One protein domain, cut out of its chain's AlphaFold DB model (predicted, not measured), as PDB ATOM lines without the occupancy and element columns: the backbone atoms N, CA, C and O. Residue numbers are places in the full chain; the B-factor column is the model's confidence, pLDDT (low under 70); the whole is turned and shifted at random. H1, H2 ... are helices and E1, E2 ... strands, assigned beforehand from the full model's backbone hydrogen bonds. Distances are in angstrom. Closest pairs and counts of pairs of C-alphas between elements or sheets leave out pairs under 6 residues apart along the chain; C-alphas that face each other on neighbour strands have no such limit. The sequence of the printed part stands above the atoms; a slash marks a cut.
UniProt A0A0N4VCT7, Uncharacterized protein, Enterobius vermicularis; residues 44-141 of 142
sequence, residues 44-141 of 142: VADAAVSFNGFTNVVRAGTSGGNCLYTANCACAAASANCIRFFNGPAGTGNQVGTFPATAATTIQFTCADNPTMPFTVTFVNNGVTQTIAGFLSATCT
ATOM      1  N   VAL A  44       9.859   0.362  34.728       35.09
ATOM      2  CA  VAL A  44       9.180  -0.523  33.775       35.09
ATOM      3  C   VAL A  44       7.881  -1.090  34.360       35.09
ATOM      4  O   VAL A  44       6.862  -1.073  33.670       35.09
ATOM      5  N   ALA A  45       7.869  -1.540  35.619       41.62
ATOM      6  CA  ALA A  45       6.645  -2.002  36.287       41.62
ATOM      7  C   ALA A  45       5.685  -0.836  36.593       41.62
ATOM      8  O   ALA A  45       4.483  -0.950  36.352       41.62
ATOM      9  N   ASP A  46       6.220   0.309  37.026       43.66
ATOM     10  CA  ASP A  46       5.461   1.546  37.237       43.66
ATOM     11  C   ASP A  46       4.994   2.169  35.906       43.66
ATOM     12  O   ASP A  46       3.900   2.726  35.847       43.66
ATOM     13  N   ALA A  47       5.753   2.033  34.807       40.56
ATOM     14  CA  ALA A  47       5.275   2.423  33.472       40.56
ATOM     15  C   ALA A  47       4.217   1.464  32.908       40.56
ATOM     16  O   ALA A  47       3.417   1.866  32.062       40.56
ATOM     17  N   ALA A  48       4.199   0.204  33.349       45.88
ATOM     18  CA  ALA A  48       3.195  -0.757  32.918       45.88
ATOM     19  C   ALA A  48       1.832  -0.522  33.581       45.88
ATOM     20  O   ALA A  48       0.803  -0.777  32.950       45.88
ATOM     21  N   VAL A  49       1.817  -0.002  34.817       57.09
ATOM     22  CA  VAL A  49       0.580   0.362  35.511       57.09
ATOM     23  C   VAL A  49       0.149   1.782  35.155       57.09
ATOM     24  O   VAL A  49       0.497   2.767  35.799       57.09
ATOM     25  N   SER A  50      -0.669   1.895  34.112       69.50
ATOM     26  CA  SER A  50      -1.222   3.183  33.686       69.50
ATOM     27  C   SER A  50      -2.475   3.543  34.492       69.50
ATOM     28  O   SER A  50      -3.499   2.870  34.366       69.50
ATOM     29  N   PHE A  51      -2.436   4.653  35.236       73.12
ATOM     30  CA  PHE A  51      -3.588   5.258  35.923       73.12
ATOM     31  C   PHE A  51      -4.077   6.507  35.172       73.12
ATOM     32  O   PHE A  51      -3.753   7.639  35.526       73.12
ATOM     33  N   ASN A  52      -4.857   6.320  34.108       78.12
ATOM     34  CA  ASN A  52      -5.330   7.431  33.279       78.12
ATOM     35  C   ASN A  52      -6.520   8.151  33.943       78.12
ATOM     36  O   ASN A  52      -7.435   7.501  34.443       78.12
ATOM     37  N   GLY A  53      -6.516   9.485  33.962       74.38
ATOM     38  CA  GLY A  53      -7.581  10.310  34.549       74.38
ATOM     39  C   GLY A  53      -7.595  10.355  36.081       74.38
ATOM     40  O   GLY A  53      -8.402  11.071  36.669       74.38
ATOM     41  N   PHE A  54      -6.694   9.623  36.740       79.00
ATOM     42  CA  PHE A  54      -6.457   9.741  38.174       79.00
ATOM     43  C   PHE A  54      -5.555  10.942  38.478       79.00
ATOM     44  O   PHE A  54      -4.691  11.315  37.689       79.00
ATOM     45  N   THR A  55      -5.730  11.534  39.656       78.50
ATOM     46  CA  THR A  55      -4.902  12.635  40.167       78.50
ATOM     47  C   THR A  55      -4.233  12.227  41.472       78.50
ATOM     48  O   THR A  55      -4.692  11.300  42.133       78.50
ATOM     49  N   ASN A  56      -3.168  12.927  41.876       75.06
ATOM     50  CA  ASN A  56      -2.459  12.659  43.136       75.06
ATOM     51  C   ASN A  56      -2.042  11.186  43.289       75.06
ATOM     52  O   ASN A  56      -2.186  10.613  44.366       75.06
ATOM     53  N   VAL A  57      -1.575  10.564  42.200       74.00
ATOM     54  CA  VAL A  57      -1.017   9.212  42.251       74.00
ATOM     55  C   VAL A  57       0.306   9.295  43.010       74.00
ATOM     56  O   VAL A  57       1.274   9.868  42.519       74.00
ATOM     57  N   VAL A  58       0.326   8.774  44.231       72.94
ATOM     58  CA  VAL A  58       1.480   8.803  45.133       72.94
ATOM     59  C   VAL A  58       1.710   7.400  45.663       72.94
ATOM     60  O   VAL A  58       0.768   6.719  46.063       72.94
ATOM     61  N   ARG A  59       2.965   6.961  45.703       71.62
ATOM     62  CA  ARG A  59       3.330   5.727  46.393       71.62
ATOM     63  C   ARG A  59       3.328   5.982  47.901       71.62
ATOM     64  O   ARG A  59       4.140   6.751  48.404       71.62
ATOM     65  N   ALA A  60       2.391   5.361  48.604       67.38
ATOM     66  CA  ALA A  60       2.141   5.564  50.029       67.38
ATOM     67  C   ALA A  60       3.013   4.679  50.939       67.38
ATOM     68  O   ALA A  60       3.046   4.899  52.146       67.38
ATOM     69  N   GLY A  61       3.722   3.691  50.381       67.75
ATOM     70  CA  GLY A  61       4.685   2.868  51.113       67.75
ATOM     71  C   GLY A  61       4.648   1.409  50.683       67.75
ATOM     72  O   GLY A  61       4.356   1.106  49.523       67.75
ATOM     73  N   THR A  62       4.931   0.517  51.632       66.00
ATOM     74  CA  THR A  62       4.837  -0.934  51.453       66.00
ATOM     75  C   THR A  62       4.130  -1.609  52.618       66.00
ATOM     76  O   THR A  62       4.318  -1.222  53.768       66.00
ATOM     77  N   SER A  63       3.329  -2.636  52.334       60.75
ATOM     78  CA  SER A  63       2.630  -3.428  53.353       60.75
ATOM     79  C   SER A  63       2.718  -4.915  53.032       60.75
ATOM     80  O   SER A  63       2.256  -5.357  51.981       60.75
ATOM     81  N   GLY A  64       3.336  -5.692  53.928       60.66
ATOM     82  CA  GLY A  64       3.459  -7.146  53.776       60.66
ATOM     83  C   GLY A  64       4.157  -7.588  52.484       60.66
ATOM     84  O   GLY A  64       3.741  -8.581  51.899       60.66
ATOM     85  N   GLY A  65       5.156  -6.832  52.015       58.75
ATOM     86  CA  GLY A  65       5.832  -7.104  50.740       58.75
ATOM     87  C   GLY A  65       4.992  -6.754  49.502       58.75
ATOM     88  O   GLY A  65       5.022  -7.456  48.493       58.75
ATOM     89  N   ASN A  66       4.157  -5.721  49.609       63.12
ATOM     90  CA  ASN A  66       3.408  -5.165  48.491       63.12
ATOM     91  C   ASN A  66       3.632  -3.654  48.418       63.12
ATOM     92  O   ASN A  66       3.610  -2.985  49.456       63.12
ATOM     93  N   CYS A  67       3.729  -3.106  47.212       69.88
ATOM     94  CA  CYS A  67       3.745  -1.676  46.946       69.88
ATOM     95  C   CYS A  67       2.350  -1.084  47.114       69.88
ATOM     96  O   CYS A  67       1.373  -1.579  46.548       69.88
ATOM     97  N   LEU A  68       2.269   0.002  47.876       72.00
ATOM     98  CA  LEU A  68       1.033   0.714  48.128       72.00
ATOM     99  C   LEU A  68       1.011   2.035  47.369       72.00
ATOM    100  O   LEU A  68       1.900   2.865  47.551       72.00
ATOM    101  N   TYR A  69      -0.032   2.266  46.581       72.12
ATOM    102  CA  TYR A  69      -0.278   3.535  45.900       72.12
ATOM    103  C   TYR A  69      -1.591   4.126  46.383       72.12
ATOM    104  O   TYR A  69      -2.546   3.405  46.632       72.12
ATOM    105  N   THR A  70      -1.661   5.441  46.481       74.69
ATOM    106  CA  THR A  70      -2.904   6.188  46.646       74.69
ATOM    107  C   THR A  70      -3.119   7.026  45.403       74.69
ATOM    108  O   THR A  70      -2.186   7.680  44.951       74.69
ATOM    109  N   ALA A  71      -4.329   7.033  44.860       76.50
ATOM    110  CA  ALA A  71      -4.719   7.939  43.791       76.50
ATOM    111  C   ALA A  71      -6.131   8.457  44.027       76.50
ATOM    112  O   ALA A  71      -6.948   7.796  44.659       76.50
ATOM    113  N   ASN A  72      -6.446   9.613  43.464       77.75
ATOM    114  CA  ASN A  72      -7.755  10.233  43.574       77.75
ATOM    115  C   ASN A  72      -8.470  10.184  42.227       77.75
ATOM    116  O   ASN A  72      -7.928  10.614  41.207       77.75
ATOM    117  N   CYS A  73      -9.707   9.698  42.241       78.44
ATOM    118  CA  CYS A  73     -10.604   9.739  41.095       78.44
ATOM    119  C   CYS A  73     -11.782  10.656  41.416       78.44
ATOM    120  O   CYS A  73     -12.485  10.441  42.405       78.44
ATOM    121  N   ALA A  74     -11.970  11.700  40.608       80.06
ATOM    122  CA  ALA A  74     -13.068  12.647  40.751       80.06
ATOM    123  C   ALA A  74     -14.177  12.292  39.759       80.06
ATOM    124  O   ALA A  74     -14.063  12.585  38.574       80.06
ATOM    125  N   CYS A  75     -15.237  11.660  40.259       69.06
ATOM    126  CA  CYS A  75     -16.399  11.268  39.465       69.06
ATOM    127  C   CYS A  75     -17.515  12.300  39.601       69.06
ATOM    128  O   CYS A  75     -17.867  12.678  40.724       69.06
ATOM    129  N   ALA A  76     -18.127  12.708  38.491       62.47
ATOM    130  CA  ALA A  76     -19.419  13.371  38.542       62.47
ATOM    131  C   ALA A  76     -20.495  12.317  38.872       62.47
ATOM    132  O   ALA A  76     -20.566  11.265  38.242       62.47
ATOM    133  N   ALA A  77     -21.280  12.583  39.922       58.38
ATOM    134  CA  ALA A  77     -22.454  11.839  40.406       58.38
ATOM    135  C   ALA A  77     -22.618  10.377  39.927       58.38
ATOM    136  O   ALA A  77     -23.130  10.129  38.841       58.38
ATOM    137  N   ALA A  78     -22.285   9.409  40.792       61.50
ATOM    138  CA  ALA A  78     -22.654   7.985  40.701       61.50
ATOM    139  C   ALA A  78     -22.559   7.342  39.299       61.50
ATOM    140  O   ALA A  78     -23.334   6.437  38.979       61.50
ATOM    141  N   SER A  79     -21.616   7.780  38.458       69.00
ATOM    142  CA  SER A  79     -21.400   7.157  37.156       69.00
ATOM    143  C   SER A  79     -20.987   5.705  37.374       69.00
ATOM    144  O   SER A  79     -19.932   5.429  37.946       69.00
ATOM    145  N   ALA A  80     -21.821   4.767  36.910       67.81
ATOM    146  CA  ALA A  80     -21.573   3.328  37.023       67.81
ATOM    147  C   ALA A  80     -20.241   2.900  36.387       67.81
ATOM    148  O   ALA A  80     -19.726   1.838  36.719       67.81
ATOM    149  N   ASN A  81     -19.686   3.742  35.506       74.62
ATOM    150  CA  ASN A  81     -18.473   3.500  34.737       74.62
ATOM    151  C   ASN A  81     -17.313   4.428  35.114       74.62
ATOM    152  O   ASN A  81     -16.378   4.540  34.323       74.62
ATOM    153  N   CYS A  82     -17.363   5.099  36.271       80.75
ATOM    154  CA  CYS A  82     -16.337   6.086  36.600       80.75
ATOM    155  C   CYS A  82     -14.940   5.464  36.701       80.75
ATOM    156  O   CYS A  82     -13.990   5.963  36.104       80.75
ATOM    157  N   ILE A  83     -14.815   4.351  37.428       83.31
ATOM    158  CA  ILE A  83     -13.543   3.649  37.586       83.31
ATOM    159  C   ILE A  83     -13.605   2.349  36.798       83.31
ATOM    160  O   ILE A  83     -14.482   1.510  37.020       83.31
ATOM    161  N   ARG A  84     -12.652   2.162  35.888       85.56
ATOM    162  CA  ARG A  84     -12.562   0.984  35.022       85.56
ATOM    163  C   ARG A  84     -11.176   0.376  35.118       85.56
ATOM    164  O   ARG A  84     -10.185   1.096  35.069       85.56
ATOM    165  N   PHE A  85     -11.123  -0.942  35.222       84.31
ATOM    166  CA  PHE A  85      -9.887  -1.711  35.328       84.31
ATOM    167  C   PHE A  85      -9.736  -2.601  34.101       84.31
ATOM    168  O   PHE A  85     -10.718  -3.196  33.651       84.31
ATOM    169  N   PHE A  86      -8.517  -2.715  33.587       83.12
ATOM    170  CA  PHE A  86      -8.198  -3.450  32.369       83.12
ATOM    171  C   PHE A  86      -7.039  -4.418  32.594       83.12
ATOM    172  O   PHE A  86      -6.132  -4.133  33.373       83.12
ATOM    173  N   ASN A  87      -7.046  -5.542  31.877       81.00
ATOM    174  CA  ASN A  87      -5.986  -6.562  31.897       81.00
ATOM    175  C   ASN A  87      -4.878  -6.344  30.857       81.00
ATOM    176  O   ASN A  87      -4.172  -7.276  30.482       81.00
ATOM    177  N   GLY A  88      -4.760  -5.127  30.347       71.75
ATOM    178  CA  GLY A  88      -3.715  -4.711  29.425       71.75
ATOM    179  C   GLY A  88      -3.475  -3.212  29.569       71.75
ATOM    180  O   GLY A  88      -4.093  -2.586  30.437       71.75
ATOM    181  N   PRO A  89      -2.615  -2.620  28.730       68.00
ATOM    182  CA  PRO A  89      -2.384  -1.180  28.734       68.00
ATOM    183  C   PRO A  89      -3.679  -0.384  28.512       68.00
ATOM    184  O   PRO A  89      -4.657  -0.895  27.946       68.00
ATOM    185  N   ALA A  90      -3.689   0.869  28.973       62.69
ATOM    186  CA  ALA A  90      -4.879   1.712  28.940       62.69
ATOM    187  C   ALA A  90      -5.395   1.875  27.500       62.69
ATOM    188  O   ALA A  90      -4.652   2.249  26.598       62.69
ATOM    189  N   GLY A  91      -6.680   1.582  27.287       61.19
ATOM    190  CA  GLY A  91      -7.329   1.665  25.974       61.19
ATOM    191  C   GLY A  91      -7.112   0.461  25.048       61.19
ATOM    192  O   GLY A  91      -7.780   0.387  24.022       61.19
ATOM    193  N   THR A  92      -6.245  -0.494  25.404       68.50
ATOM    194  CA  THR A  92      -5.966  -1.693  24.587       68.50
ATOM    195  C   THR A  92      -6.321  -3.015  25.273       68.50
ATOM    196  O   THR A  92      -6.449  -4.031  24.595       68.50
ATOM    197  N   GLY A  93      -6.450  -3.033  26.605       72.44
ATOM    198  CA  GLY A  93      -6.834  -4.223  27.376       72.44
ATOM    199  C   GLY A  93      -8.347  -4.471  27.448       72.44
ATOM    200  O   GLY A  93      -9.155  -3.568  27.223       72.44
ATOM    201  N   ASN A  94      -8.739  -5.688  27.837       85.44
ATOM    202  CA  ASN A  94     -10.125  -6.018  28.167       85.44
ATOM    203  C   ASN A  94     -10.475  -5.505  29.560       85.44
ATOM    204  O   ASN A  94      -9.668  -5.582  30.488       85.44
ATOM    205  N   GLN A  95     -11.705  -5.024  29.716       86.31
ATOM    206  CA  GLN A  95     -12.209  -4.589  31.008       86.31
ATOM    207  C   GLN A  95     -12.419  -5.789  31.938       86.31
ATOM    208  O   GLN A  95     -13.139  -6.725  31.600       86.31
ATOM    209  N   VAL A  96     -11.810  -5.735  33.120       86.88
ATOM    210  CA  VAL A  96     -11.909  -6.756  34.177       86.88
ATOM    211  C   VAL A  96     -12.659  -6.262  35.412       86.88
ATOM    212  O   VAL A  96     -12.966  -7.045  36.304       86.88
ATOM    213  N   GLY A  97     -12.991  -4.970  35.463       82.94
ATOM    214  CA  GLY A  97     -13.788  -4.403  36.541       82.94
ATOM    215  C   GLY A  97     -14.354  -3.026  36.211       82.94
ATOM    216  O   GLY A  97     -13.763  -2.254  35.450       82.94
ATOM    217  N   THR A  98     -15.500  -2.722  36.812       85.31
ATOM    218  CA  THR A  98     -16.171  -1.422  36.732       85.31
ATOM    219  C   THR A  98     -16.728  -1.082  38.098       85.31
ATOM    220  O   THR A  98     -17.416  -1.912  38.688       85.31
ATOM    221  N   PHE A  99     -16.459   0.124  38.589       82.62
ATOM    222  CA  PHE A  99     -16.936   0.539  39.897       82.62
ATOM    223  C   PHE A  99     -17.509   1.954  39.847       82.62
ATOM    224  O   PHE A  99     -16.847   2.865  39.332       82.62
ATOM    225  N   PRO A 100     -18.711   2.163  40.416       78.88
ATOM    226  CA  PRO A 100     -19.230   3.500  40.618       78.88
ATOM    227  C   PRO A 100     -18.418   4.218  41.693       78.88
ATOM    228  O   PRO A 100     -18.026   3.619  42.697       78.88
ATOM    229  N   ALA A 101     -18.231   5.519  41.527       70.56
ATOM    230  CA  ALA A 101     -17.822   6.398  42.613       70.56
ATOM    231  C   ALA A 101     -18.774   7.597  42.660       70.56
ATOM    232  O   ALA A 101     -19.208   8.121  41.634       70.56
ATOM    233  N   THR A 102     -19.200   7.945  43.871       61.38
ATOM    234  CA  THR A 102     -20.269   8.923  44.114       61.38
ATOM    235  C   THR A 102     -19.732  10.319  44.417       61.38
ATOM    236  O   THR A 102     -20.494  11.281  44.360       61.38
ATOM    237  N   ALA A 103     -18.435  10.429  44.699       63.56
ATOM    238  CA  ALA A 103     -17.708  11.666  44.938       63.56
ATOM    239  C   ALA A 103     -16.235  11.489  44.531       63.56
ATOM    240  O   ALA A 103     -15.846  10.436  44.020       63.56
ATOM    241  N   ALA A 104     -15.413  12.516  44.774       66.69
ATOM    242  CA  ALA A 104     -13.967  12.350  44.748       66.69
ATOM    243  C   ALA A 104     -13.563  11.277  45.771       66.69
ATOM    244  O   ALA A 104     -13.752  11.461  46.973       66.69
ATOM    245  N   THR A 105     -13.027  10.163  45.279       66.62
ATOM    246  CA  THR A 105     -12.672   9.005  46.099       66.62
ATOM    247  C   THR A 105     -11.178   8.753  45.998       66.62
ATOM    248  O   THR A 105     -10.613   8.684  44.903       66.62
ATOM    249  N   THR A 106     -10.542   8.603  47.157       71.50
ATOM    250  CA  THR A 106      -9.175   8.098  47.262       71.50
ATOM    251  C   THR A 106      -9.201   6.583  47.147       71.50
ATOM    252  O   THR A 106      -9.888   5.902  47.907       71.50
ATOM    253  N   ILE A 107      -8.450   6.068  46.186       68.62
ATOM    254  CA  ILE A 107      -8.264   4.653  45.931       68.62
ATOM    255  C   ILE A 107      -6.858   4.286  46.367       68.62
ATOM    256  O   ILE A 107      -5.881   4.883  45.919       68.62
ATOM    257  N   GLN A 108      -6.765   3.295  47.239       72.00
ATOM    258  CA  GLN A 108      -5.502   2.717  47.657       72.00
ATOM    259  C   GLN A 108      -5.275   1.421  46.878       72.00
ATOM    260  O   GLN A 108      -6.086   0.520  47.003       72.00
ATOM    261  N   PHE A 109      -4.218   1.317  46.083       69.62
ATOM    262  CA  PHE A 109      -3.857   0.115  45.338       69.62
ATOM    263  C   PHE A 109      -2.734  -0.621  46.055       69.62
ATOM    264  O   PHE A 109      -1.731  -0.010  46.420       69.62
ATOM    265  N   THR A 110      -2.881  -1.930  46.207       70.44
ATOM    266  CA  THR A 110      -1.826  -2.809  46.719       70.44
ATOM    267  C   THR A 110      -1.348  -3.725  45.593       70.44
ATOM    268  O   THR A 110      -2.161  -4.479  45.062       70.44
ATOM    269  N   CYS A 111      -0.063  -3.665  45.236       63.62
ATOM    270  CA  CYS A 111       0.578  -4.487  44.201       63.62
ATOM    271  C   CYS A 111       1.641  -5.397  44.829       63.62
ATOM    272  O   CYS A 111       2.439  -4.912  45.617       63.62
ATOM    273  N   ALA A 112       1.711  -6.678  44.467       57.44
ATOM    274  CA  ALA A 112       2.760  -7.574  44.976       57.44
ATOM    275  C   ALA A 112       4.170  -7.156  44.529       57.44
ATOM    276  O   ALA A 112       4.329  -6.734  43.387       57.44
ATOM    277  N   ASP A 113       5.177  -7.335  45.396       52.19
ATOM    278  CA  ASP A 113       6.594  -6.999  45.131       52.19
ATOM    279  C   ASP A 113       7.217  -7.782  43.962       52.19
ATOM    280  O   ASP A 113       8.279  -7.420  43.462       52.19
ATOM    281  N   ASN A 114       6.572  -8.862  43.514       49.97
ATOM    282  CA  ASN A 114       7.020  -9.639  42.362       49.97
ATOM    283  C   ASN A 114       5.831 -10.082  41.497       49.97
ATOM    284  O   ASN A 114       5.414 -11.244  41.530       49.97
ATOM    285  N   PRO A 115       5.218  -9.153  40.754       48.50
ATOM    286  CA  PRO A 115       4.109  -9.475  39.892       48.50
ATOM    287  C   PRO A 115       4.681  -9.943  38.558       48.50
ATOM    288  O   PRO A 115       4.990  -9.147  37.672       48.50
ATOM    289  N   THR A 116       4.769 -11.256  38.359       52.09
ATOM    290  CA  THR A 116       4.622 -11.762  36.994       52.09
ATOM    291  C   THR A 116       3.282 -11.246  36.487       52.09
ATOM    292  O   THR A 116       2.245 -11.630  37.029       52.09
ATOM    293  N   MET A 117       3.304 -10.331  35.513       55.16
ATOM    294  CA  MET A 117       2.083  -9.809  34.905       55.16
ATOM    295  C   MET A 117       1.149 -10.969  34.530       55.16
ATOM    296  O   MET A 117       1.623 -11.976  33.994       55.16
ATOM    297  N   PRO A 118      -0.169 -10.833  34.746       60.47
ATOM    298  CA  PRO A 118      -0.893  -9.638  35.197       60.47
ATOM    299  C   PRO A 118      -1.003  -9.488  36.735       60.47
ATOM    300  O   PRO A 118      -0.960 -10.466  37.477       60.47
ATOM    301  N   PHE A 119      -1.181  -8.253  37.224       65.94
ATOM    302  CA  PHE A 119      -1.174  -7.914  38.655       65.94
ATOM    303  C   PHE A 119      -2.501  -8.271  39.345       65.94
ATOM    304  O   PHE A 119      -3.560  -8.305  38.719       65.94
ATOM    305  N   THR A 120      -2.474  -8.478  40.663       71.81
ATOM    306  CA  THR A 120      -3.687  -8.414  41.496       71.81
ATOM    307  C   THR A 120      -3.685  -7.099  42.244       71.81
ATOM    308  O   THR A 120      -2.664  -6.741  42.824       71.81
ATOM    309  N   VAL A 121      -4.816  -6.401  42.231       69.69
ATOM    310  CA  VAL A 121      -4.980  -5.143  42.946       69.69
ATOM    311  C   VAL A 121      -6.130  -5.248  43.934       69.69
ATOM    312  O   VAL A 121      -7.244  -5.639  43.585       69.69
ATOM    313  N   THR A 122      -5.857  -4.891  45.181       74.69
ATOM    314  CA  THR A 122      -6.887  -4.665  46.196       74.69
ATOM    315  C   THR A 122      -7.013  -3.170  46.416       74.69
ATOM    316  O   THR A 122      -5.995  -2.488  46.523       74.69
ATOM    317  N   PHE A 123      -8.245  -2.668  46.466       73.06
ATOM    318  CA  PHE A 123      -8.518  -1.260  46.695       73.06
ATOM    319  C   PHE A 123      -9.794  -0.984  47.468       73.06
ATOM    320  O   PHE A 123     -10.695  -1.811  47.526       73.06
ATOM    321  N   VAL A 124      -9.880   0.206  48.059       76.56
ATOM    322  CA  VAL A 124     -11.069   0.666  48.782       76.56
ATOM    323  C   VAL A 124     -11.820   1.678  47.924       76.56
ATOM    324  O   VAL A 124     -11.242   2.665  47.477       76.56
ATOM    325  N   ASN A 125     -13.112   1.446  47.704       75.81
ATOM    326  CA  ASN A 125     -14.014   2.391  47.049       75.81
ATOM    327  C   ASN A 125     -15.258   2.588  47.918       75.81
ATOM    328  O   ASN A 125     -15.914   1.617  48.295       75.81
ATOM    329  N   ASN A 126     -15.562   3.843  48.262       74.19
ATOM    330  CA  ASN A 126     -16.669   4.218  49.151       74.19
ATOM    331  C   ASN A 126     -16.676   3.420  50.473       74.19
ATOM    332  O   ASN A 126     -17.724   2.992  50.948       74.19
ATOM    333  N   GLY A 127     -15.493   3.165  51.046       73.81
ATOM    334  CA  GLY A 127     -15.333   2.396  52.288       73.81
ATOM    335  C   GLY A 127     -15.436   0.872  52.136       73.81
ATOM    336  O   GLY A 127     -15.266   0.160  53.122       73.81
ATOM    337  N   VAL A 128     -15.664   0.352  50.925       77.62
ATOM    338  CA  VAL A 128     -15.728  -1.090  50.651       77.62
ATOM    339  C   VAL A 128     -14.436  -1.554  49.989       77.62
ATOM    340  O   VAL A 128     -14.007  -0.979  48.989       77.62
ATOM    341  N   THR A 129     -13.832  -2.616  50.525       82.12
ATOM    342  CA  THR A 129     -12.655  -3.255  49.916       82.12
ATOM    343  C   THR A 129     -13.075  -4.119  48.728       82.12
ATOM    344  O   THR A 129     -14.004  -4.916  48.826       82.12
ATOM    345  N   GLN A 130     -12.377  -3.956  47.614       82.44
ATOM    346  CA  GLN A 130     -12.564  -4.632  46.339       82.44
ATOM    347  C   GLN A 130     -11.237  -5.262  45.923       82.44
ATOM    348  O   GLN A 130     -10.180  -4.679  46.152       82.44
ATOM    349  N   THR A 131     -11.283  -6.423  45.277       83.19
ATOM    350  CA  THR A 131     -10.086  -7.090  44.752       83.19
ATOM    351  C   THR A 131     -10.317  -7.474  43.301       83.19
ATOM    352  O   THR A 131     -11.332  -8.082  42.972       83.19
ATOM    353  N   ILE A 132      -9.365  -7.127  42.437       79.88
ATOM    354  CA  ILE A 132      -9.374  -7.454  41.013       79.88
ATOM    355  C   ILE A 132      -8.070  -8.165  40.690       79.88
ATOM    356  O   ILE A 132      -6.986  -7.598  40.822       79.88
ATOM    357  N   ALA A 133      -8.183  -9.410  40.248       81.19
ATOM    358  CA  ALA A 133      -7.061 -10.151  39.694       81.19
ATOM    359  C   ALA A 133      -6.900  -9.833  38.203       81.19
ATOM    360  O   ALA A 133      -7.871  -9.535  37.506       81.19
ATOM    361  N   GLY A 134      -5.676  -9.947  37.696       73.94
ATOM    362  CA  GLY A 134      -5.411  -9.821  36.269       73.94
ATOM    363  C   GLY A 134      -5.433  -8.383  35.743       73.94
ATOM    364  O   GLY A 134      -5.760  -8.170  34.584       73.94
ATOM    365  N   PHE A 135      -5.122  -7.398  36.577       75.62
ATOM    366  CA  PHE A 135      -5.097  -5.978  36.244       75.62
ATOM    367  C   PHE A 135      -3.744  -5.547  35.662       75.62
ATOM    368  O   PHE A 135      -2.709  -6.047  36.083       75.62
ATOM    369  N   LEU A 136      -3.751  -4.593  34.730       74.56
ATOM    370  CA  LEU A 136      -2.571  -3.850  34.275       74.56
ATOM    371  C   LEU A 136      -2.803  -2.338  34.208       74.56
ATOM    372  O   LEU A 136      -1.856  -1.592  34.384       74.56
ATOM    373  N   SER A 137      -4.013  -1.848  33.934       75.81
ATOM    374  CA  SER A 137      -4.247  -0.398  33.855       75.81
ATOM    375  C   SER A 137      -5.640  -0.004  34.308       75.81
ATOM    376  O   SER A 137      -6.598  -0.761  34.139       75.81
ATOM    377  N   ALA A 138      -5.752   1.179  34.911       79.50
ATOM    378  CA  ALA A 138      -7.011   1.746  35.370       79.50
ATOM    379  C   ALA A 138      -7.284   3.069  34.662       79.50
ATOM    380  O   ALA A 138      -6.380   3.878  34.439       79.50
ATOM    381  N   THR A 139      -8.558   3.323  34.392       82.38
ATOM    382  CA  THR A 139      -9.031   4.617  33.909       82.38
ATOM    383  C   THR A 139     -10.072   5.166  34.871       82.38
ATOM    384  O   THR A 139     -10.994   4.454  35.268       82.38
ATOM    385  N   CYS A 140      -9.914   6.434  35.220       79.81
ATOM    386  CA  CYS A 140     -10.907   7.258  35.882       79.81
ATOM    387  C   CYS A 140     -11.500   8.202  34.831       79.81
ATOM    388  O   CYS A 140     -10.775   8.980  34.209       79.81
ATOM    389  N   THR A 141     -12.803   8.113  34.586       79.56
ATOM    390  CA  THR A 141     -13.521   9.041  33.706       79.56
ATOM    391  C   THR A 141     -14.578   9.767  34.534       79.56
ATOM    392  O   THR A 141     -15.483   9.092  35.025       79.56
TER     393      THR A 141
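Overview. This is residues 44 to 141 of the 142 residues of an uncharacterized protein of Enterobius vermicularis (UniProt A0A0N4VCT7). Nine strands make a compact, partly closed sandwich: the four-strand sheet E1 E9 E4 E5 is one wall, and the hairpin E7 and E8, with E6 beside E7, makes the facing wall. The sheet E2 E3 E6 carries that second wall on past E7, and at one end E3 comes close to E9. The short helix H1 lies at the first printed residues, far from the middle. The printed part has 98 residues, mostly strand, in the order H1 E1 E2 E3 E4 E5 E6 E7 E8 E9; the sheet E1 E9 E4 E5 is mixed, the other two antiparallel. The radius of gyration of the C-alphas is 12.3 A, and the spans are 36 by 28 by 20 A.

Arrangement. H1, residues 44 to 48, is not on the sheet of E1, residues 50 to 52, E9, residues 137 to 140, E4, residues 79 to 86, and E5, residues 95 to 101. In H1 the O i to N i+4 pair is within hydrogen-bond range. E1 and E9 are parallel, with N 52 and O 138 2.9 A apart. E9 and E4 are antiparallel, with N 139 and O 84 2.8 A apart. E4 bends by 52 degrees at residue 82 and forms a hairpin with E5, N 99 and O 83 being 2.9 A apart. E2, residues 55 to 62, and E3, residues 66 to 74, form a hairpin, with N 58 and O 70 2.8 A apart. E3 and E6, residues 104 to 112, are antiparallel, with N 69 and O 109 2.8 A apart. The closest C-alphas of E3 and E9, those of Cys 73 and Cys 140, are 5.8 A apart. E7, residues 119 to 125, and E8, residues 128 to 135, form a hairpin, with N 123 and O 130 2.8 A apart. E6 and E7 have 22 pairs of C-alphas within 8 A, the closest being Phe 109 and Phe 123 at 5.0 A. The sheets E1 E9 E4 E5 and E7 E8 form a sandwich, two sheets face to face, and the parts of them that face each other are 10.1 A apart centre to centre.

Along the chain. C-alpha 44, where H1 begins, is at (9.180, -0.523, 33.775). From first to last C-alpha E2 measures 20.2 A, E3 25.5 A and E6 26.0 A. E8 ends at C-alpha 135, at (-5.097, -5.978, 36.244), and E9 at C-alpha 140, at (-10.907, 7.258, 35.882).

Size, cuts and confidence. The C-alphas farthest apart, those of Ala 77 and Asn 114, are 36.5 A apart. The printed part has no cut and no long link. The mean pLDDT of the printed part is 70.3, and 41 residues are under 70, among them residues 44 to 50 and 111 to 119.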